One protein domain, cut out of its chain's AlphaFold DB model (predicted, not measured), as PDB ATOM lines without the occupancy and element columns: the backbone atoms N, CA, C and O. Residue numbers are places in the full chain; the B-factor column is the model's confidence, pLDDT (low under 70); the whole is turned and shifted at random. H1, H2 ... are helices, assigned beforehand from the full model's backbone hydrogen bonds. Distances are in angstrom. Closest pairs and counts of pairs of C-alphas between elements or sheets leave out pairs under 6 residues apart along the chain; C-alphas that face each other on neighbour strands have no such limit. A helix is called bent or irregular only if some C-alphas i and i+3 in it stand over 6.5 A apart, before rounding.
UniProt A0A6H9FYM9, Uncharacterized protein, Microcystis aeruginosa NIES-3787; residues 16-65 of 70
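What this domain is: This is residues 16 to 65 of the 70 residues of an uncharacterized protein of Microcystis aeruginosa NIES-3787 (UniProt A0A6H9FYM9). The model is a flat U of helices: H2 and H3 make its two arms, residues 40 to 47 join them round the closed end, and the short helix H1 fills the space between the arms and packs on both. The arms do not reach each other directly, and residues 39 to 45, of which 39 belongs to H2, stick out at the closed end. The printed part has 50 residues with three named helices, H1, H2 and H3 in that order, and no named strand, and its class is all helix. It is only just compact, close to loose, with a radius of gyration of the C-alphas of 11.2 A, and the C-alphas span 33 by 26 by 9 A.

Where its parts are: The printed part begins with H1, residues 16 to 22, which starts at C-alpha 16 at (179.030, 174.237, 147.089) and is 10.2 A long from first to last C-alpha. H2, residues 28 to 39, begins at C-alpha 28 at (188.542, 178.623, 160.540) and measures 16.0 A. H3, residues 48 to 64, is the longest helix with 17 residues and 25.0 A, and it ends at C-alpha 64 at (188.300, 188.923, 149.017). H3 is irregular: C-alphas 60 and 63 are 7.0 A apart, where about 5 A is found in a regular helix, and its line is a rough one.

How they stand to each other: H1 touches both other helices. H1 and H2 touch with 14 pairs of C-alphas within 8 A, and the closest C-alphas are those of Val 22 and Gln 31, 4.7 A apart. Their lines are about perpendicular, at 74 degrees, and their centres are 8.6 A apart. H1 and H3 touch with 9 such pairs, the closest C-alphas being those of Thr 16 and Val 50, 5.3 A apart. They run the same way at a steep tilt of 54 degrees, with 9.6 A from centre to centre. H2 and H3 are apart, with no C-alpha of the one within 8 A of the other. In H1 and H2 every O i to N i+4 pair is within hydrogen-bond range; in H3 11 of 13 are.

The domain as a whole: The outline is flat, and the two C-alphas farthest apart, those of Glu 43 and Pro 63, are 33.6 A from each other. From Thr 16 to Gly 65 the first and last printed C-alphas are 17.7 A apart. The printed part has no cut. The link from H1 to H2, 5 residues, is tight; the link from H2 to H3, 8 residues, is short but not tight. Residues 39 to 45 stand free. The mean pLDDT of the printed part is 94.5, and no printed residue is under 70.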
ATOM      1  N   THR A  16     178.038 173.202 147.413       96.56
ATOM      2  CA  THR A  16     179.030 174.237 147.089       96.56
ATOM      3  C   THR A  16     179.654 174.859 148.336       96.56
ATOM      4  O   THR A  16     180.864 175.091 148.373       96.56
ATOM      5  N   ASN A  17     178.868 175.084 149.394       96.56
ATOM      6  CA  ASN A  17     179.384 175.691 150.619       96.56
ATOM      7  C   ASN A  17     180.461 174.833 151.288       96.56
ATOM      8  O   ASN A  17     181.448 175.376 151.779       96.56
ATOM      9  N   VAL A  18     180.308 173.505 151.285       96.50
ATOM     10  CA  VAL A  18     181.299 172.593 151.877       96.50
ATOM     11  C   VAL A  18     182.615 172.671 151.100       96.50
ATOM     12  O   VAL A  18     183.676 172.810 151.709       96.50
ATOM     13  N   LEU A  19     182.548 172.683 149.763       95.25
ATOM     14  CA  LEU A  19     183.723 172.817 148.892       95.25
ATOM     15  C   LEU A  19     184.421 174.174 149.031       95.25
ATOM     16  O   LEU A  19     185.650 174.261 148.951       95.25
ATOM     17  N   ILE A  20     183.656 175.247 149.244       96.00
ATOM     18  CA  ILE A  20     184.224 176.564 149.531       96.00
ATOM     19  C   ILE A  20     184.908 176.542 150.895       96.00
ATOM     20  O   ILE A  20     186.101 176.830 150.961       96.00
ATOM     21  N   TYR A  21     184.197 176.159 151.958       96.19
ATOM     22  CA  TYR A  21     184.706 176.286 153.322       96.19
ATOM     23  C   TYR A  21     185.890 175.378 153.628       96.19
ATOM     24  O   TYR A  21     186.765 175.814 154.369       96.19
ATOM     25  N   VAL A  22     185.988 174.180 153.039       95.19
ATOM     26  CA  VAL A  22     187.172 173.322 153.243       95.19
ATOM     27  C   VAL A  22     188.469 174.022 152.800       95.19
ATOM     28  O   VAL A  22     189.527 173.812 153.388       95.19
ATOM     29  N   ASN A  23     188.364 174.952 151.847       92.69
ATOM     30  CA  ASN A  23     189.473 175.727 151.295       92.69
ATOM     31  C   ASN A  23     189.499 177.195 151.768       92.69
ATOM     32  O   ASN A  23     190.293 177.979 151.259       92.69
ATOM     33  N   ASP A  24     188.628 177.607 152.697       93.81
ATOM     34  CA  ASP A  24     188.478 179.016 153.077       93.81
ATOM     35  C   ASP A  24     189.040 179.317 154.473       93.81
ATOM     36  O   ASP A  24     188.335 179.257 155.484       93.81
ATOM     37  N   SER A  25     190.313 179.716 154.521       92.50
ATOM     38  CA  SER A  25     191.015 180.066 155.765       92.50
ATOM     39  C   SER A  25     190.472 181.316 156.464       92.50
ATOM     40  O   SER A  25     190.778 181.546 157.637       92.50
ATOM     41  N   ARG A  26     189.625 182.112 155.797       92.88
ATOM     42  CA  ARG A  26     188.964 183.280 156.403       92.88
ATOM     43  C   ARG A  26     187.922 182.869 157.446       92.88
ATOM     44  O   ARG A  26     187.556 183.684 158.291       92.88
ATOM     45  N   TYR A  27     187.465 181.611 157.415       94.62
ATOM     46  CA  TYR A  27     186.472 181.067 158.346       94.62
ATOM     47  C   TYR A  27     186.953 179.764 159.015       94.62
ATOM     48  O   TYR A  27     186.387 178.703 158.741       94.62
ATOM     49  N   PRO A  28     187.916 179.817 159.958       94.88
ATOM     50  CA  PRO A  28     188.542 178.623 160.540       94.88
ATOM     51  C   PRO A  28     187.555 177.614 161.146       94.88
ATOM     52  O   PRO A  28     187.703 176.409 160.961       94.88
ATOM     53  N   SER A  29     186.499 178.082 161.824       96.81
ATOM     54  CA  SER A  29     185.480 177.194 162.404       96.81
ATOM     55  C   SER A  29     184.683 176.444 161.335       96.81
ATOM     56  O   SER A  29     184.419 175.253 161.478       96.81
ATOM     57  N   LYS A  30     184.312 177.126 160.244       96.56
ATOM     58  CA  LYS A  30     183.585 176.504 159.129       96.56
ATOM     59  C   LYS A  30     184.497 175.589 158.324       96.56
ATOM     60  O   LYS A  30     184.055 174.528 157.900       96.56
ATOM     61  N   GLN A  31     185.763 175.970 158.173       96.44
ATOM     62  CA  GLN A  31     186.778 175.155 157.524       96.44
ATOM     63  C   GLN A  31     187.015 173.846 158.273       96.44
ATOM     64  O   GLN A  31     187.011 172.794 157.645       96.44
ATOM     65  N   ALA A  32     187.137 173.880 159.604       96.88
ATOM     66  CA  ALA A  32     187.287 172.671 160.413       96.88
ATOM     67  C   ALA A  32     186.087 171.719 160.259       96.88
ATOM     68  O   ALA A  32     186.271 170.515 160.084       96.88
ATOM     69  N   ILE A  33     184.861 172.257 160.261       97.81
ATOM     70  CA  ILE A  33     183.641 171.465 160.040       97.81
ATOM     71  C   ILE A  33     183.623 170.881 158.622       97.81
ATOM     72  O   ILE A  33     183.386 169.690 158.459       97.81
ATOM     73  N   ALA A  34     183.901 171.687 157.597       96.62
ATOM     74  CA  ALA A  34     183.914 171.229 156.211       96.62
ATOM     75  C   ALA A  34     184.996 170.165 155.964       96.62
ATOM     76  O   ALA A  34     184.721 169.160 155.315       96.62
ATOM     77  N   ALA A  35     186.190 170.338 156.535       96.06
ATOM     78  CA  ALA A  35     187.264 169.352 156.478       96.06
ATOM     79  C   ALA A  35     186.860 168.037 157.156       96.06
ATOM     80  O   ALA A  35     187.077 166.970 156.589       96.06
ATOM     81  N   PHE A  36     186.215 168.104 158.327       96.81
ATOM     82  CA  PHE A  36     185.676 166.921 158.998       96.81
ATOM     83  C   PHE A  36     184.615 166.213 158.145       96.81
ATOM     84  O   PHE A  36     184.671 164.994 157.999       96.81
ATOM     85  N   LEU A  37     183.680 166.959 157.548       94.94
ATOM     86  CA  LEU A  37     182.634 166.398 156.688       94.94
ATOM     87  C   LEU A  37     183.221 165.701 155.456       94.94
ATOM     88  O   LEU A  37     182.829 164.579 155.160       94.94
ATOM     89  N   VAL A  38     184.180 166.333 154.770       93.06
ATOM     90  CA  VAL A  38     184.844 165.747 153.593       93.06
ATOM     91  C   VAL A  38     185.671 164.517 153.978       93.06
ATOM     92  O   VAL A  38     185.613 163.513 153.280       93.06
ATOM     93  N   ALA A  39     186.397 164.555 155.100       93.81
ATOM     94  CA  ALA A  39     187.233 163.437 155.548       93.81
ATOM     95  C   ALA A  39     186.430 162.199 155.990       93.81
ATOM     96  O   ALA A  39     186.946 161.087 155.917       93.81
ATOM     97  N   ASN A  40     185.190 162.382 156.456       92.62
ATOM     98  CA  ASN A  40     184.312 161.289 156.894       92.62
ATOM     99  C   ASN A  40     183.295 160.864 155.821       92.62
ATOM    100  O   ASN A  40     182.455 160.000 156.080       92.62
ATOM    101  N   LEU A  41     183.344 161.458 154.628       90.69
ATOM    102  CA  LEU A  41     182.476 161.092 153.515       90.69
ATOM    103  C   LEU A  41     183.030 159.837 152.827       90.69
ATOM    104  O   LEU A  41     183.973 159.919 152.046       90.69
ATOM    105  N   THR A  42     182.453 158.674 153.135       85.12
ATOM    106  CA  THR A  42     182.882 157.378 152.579       85.12
ATOM    107  C   THR A  42     182.407 157.170 151.141       85.12
ATOM    108  O   THR A  42     183.205 156.814 150.284       85.12
ATOM    109  N   GLU A  43     181.133 157.450 150.867       85.12
ATOM    110  CA  GLU A  43     180.509 157.365 149.541       85.12
ATOM    111  C   GLU A  43     179.765 158.677 149.264       85.12
ATOM    112  O   GLU A  43     178.706 158.958 149.840       85.12
ATOM    113  N   GLY A  44     180.358 159.521 148.419       86.56
ATOM    114  CA  GLY A  44     179.881 160.872 148.147       86.56
ATOM    115  C   GLY A  44     179.667 161.143 146.666       86.56
ATOM    116  O   GLY A  44     180.413 160.652 145.821       86.56
ATOM    117  N   VAL A  45     178.678 161.978 146.340       91.81
ATOM    118  CA  VAL A  45     178.465 162.453 144.964       91.81
ATOM    119  C   VAL A  45     178.779 163.932 144.842       91.81
ATOM    120  O   VAL A  45     178.214 164.775 145.538       91.81
ATOM    121  N   LEU A  46     179.651 164.252 143.887       93.38
ATOM    122  CA  LEU A  46     179.848 165.611 143.410       93.38
ATOM    123  C   LEU A  46     178.981 165.839 142.170       93.38
ATOM    124  O   LEU A  46     179.268 165.332 141.086       93.38
ATOM    125  N   ILE A  47     177.914 166.616 142.330       95.25
ATOM    126  CA  ILE A  47     177.032 166.987 141.222       95.25
ATOM    127  C   ILE A  47     177.757 168.011 140.339       95.25
ATOM    128  O   ILE A  47     178.333 168.976 140.841       95.25
ATOM    129  N   TRP A  48     177.703 167.849 139.014       96.56
ATOM    130  CA  TRP A  48     178.399 168.744 138.079       96.56
ATOM    131  C   TRP A  48     178.010 170.226 138.257       96.56
ATOM    132  O   TRP A  48     178.864 171.101 138.161       96.56
ATOM    133  N   GLN A  49     176.743 170.506 138.585       97.44
ATOM    134  CA  GLN A  49     176.248 171.859 138.870       97.44
ATOM    135  C   GLN A  49     176.949 172.476 140.086       97.44
ATOM    136  O   GLN A  49     177.358 173.633 140.020       97.44
ATOM    137  N   VAL A  50     177.160 171.690 141.147       96.94
ATOM    138  CA  VAL A  50     177.901 172.110 142.345       96.94
ATOM    139  C   VAL A  50     179.362 172.400 142.001       96.94
ATOM    140  O   VAL A  50     179.914 173.410 142.427       96.94
ATOM    141  N   ALA A  51     179.995 171.563 141.175       95.50
ATOM    142  CA  ALA A  51     181.366 171.807 140.728       95.50
ATOM    143  C   ALA A  51     181.489 173.115 139.918       95.50
ATOM    144  O   ALA A  51     182.430 173.891 140.113       95.50
ATOM    145  N   CYS A  52     180.527 173.392 139.034       97.56
ATOM    146  CA  CYS A  52     180.475 174.648 138.288       97.56
ATOM    147  C   CYS A  52     180.257 175.858 139.207       97.56
ATOM    148  O   CYS A  52     180.944 176.873 139.051       97.56
ATOM    149  N   GLU A  53     179.340 175.752 140.170       97.88
ATOM    150  CA  GLU A  53     179.080 176.811 141.143       97.88
ATOM    151  C   GLU A  53     180.314 177.085 142.010       97.88
ATOM    152  O   GLU A  53     180.704 178.241 142.157       97.88
ATOM    153  N   TYR A  54     180.995 176.038 142.487       96.06
ATOM    154  CA  TYR A  54     182.255 176.150 143.221       96.06
ATOM    155  C   TYR A  54     183.297 176.949 142.433       96.06
ATOM    156  O   TYR A  54     183.829 177.933 142.943       96.06
ATOM    157  N   LEU A  55     183.546 176.605 141.162       95.44
ATOM    158  CA  LEU A  55     184.519 177.327 140.334       95.44
ATOM    159  C   LEU A  55     184.153 178.805 140.149       95.44
ATOM    160  O   LEU A  55     185.037 179.667 140.208       95.44
ATOM    161  N   ALA A  56     182.871 179.104 139.922       96.38
ATOM    162  CA  ALA A  56     182.386 180.472 139.779       96.38
ATOM    163  C   ALA A  56     182.512 181.262 141.094       96.38
ATOM    164  O   ALA A  56     183.028 182.383 141.096       96.38
ATOM    165  N   ALA A  57     182.107 180.667 142.219       96.00
ATOM    166  CA  ALA A  57     182.182 181.263 143.547       96.00
ATOM    167  C   ALA A  57     183.633 181.497 143.986       96.00
ATOM    168  O   ALA A  57     183.955 182.592 144.442       96.00
ATOM    169  N   SER A  58     184.535 180.534 143.770       94.75
ATOM    170  CA  SER A  58     185.964 180.695 144.063       94.75
ATOM    171  C   SER A  58     186.566 181.901 143.341       94.75
ATOM    172  O   SER A  58     187.254 182.698 143.969       94.75
ATOM    173  N   ARG A  59     186.282 182.070 142.040       94.94
ATOM    174  CA  ARG A  59     186.766 183.224 141.253       94.94
ATOM    175  C   ARG A  59     186.192 184.542 141.767       94.94
ATOM    176  O   ARG A  59     186.895 185.541 141.836       94.94
ATOM    177  N   LYS A  60     184.915 184.548 142.156       95.44
ATOM    178  CA  LYS A  60     184.269 185.734 142.734       95.44
ATOM    179  C   LYS A  60     184.854 186.106 144.098       95.44
ATOM    180  O   LYS A  60     184.874 187.282 144.444       95.44
ATOM    181  N   LEU A  61     185.301 185.119 144.875       94.94
ATOM    182  CA  LEU A  61     185.818 185.305 146.230       94.94
ATOM    183  C   LEU A  61     187.329 185.573 146.287       94.94
ATOM    184  O   LEU A  61     187.799 186.038 147.324       94.94
ATOM    185  N   GLU A  62     188.069 185.309 145.208       93.25
ATOM    186  CA  GLU A  62     189.521 185.519 145.109       93.25
ATOM    187  C   GLU A  62     189.949 186.954 145.485       93.25
ATOM    188  O   GLU A  62     190.809 187.090 146.358       93.25
ATOM    189  N   PRO A  63     189.291 188.034 145.005       94.25
ATOM    190  CA  PRO A  63     189.620 189.402 145.427       94.25
ATOM    191  C   PRO A  63     189.390 189.673 146.921       94.25
ATOM    192  O   PRO A  63     189.902 190.645 147.465       94.25
ATOM    193  N   PHE A  64     188.613 188.822 147.592       93.31
ATOM    194  CA  PHE A  64     188.300 188.923 149.017       93.31
ATOM    195  C   PHE A  64     189.198 188.013 149.870       93.31
ATOM    196  O   PHE A  64     188.849 187.707 151.011       93.31
ATOM    197  N   GLY A  65     190.316 187.524 149.322       90.06
ATOM    198  CA  GLY A  65     191.289 186.703 150.046       90.06
ATOM    199  C   GLY A  65     190.953 185.213 150.101       90.06
ATOM    200  O   GLY A  65     191.483 184.507 150.955       90.06
TER     201      GLY A  65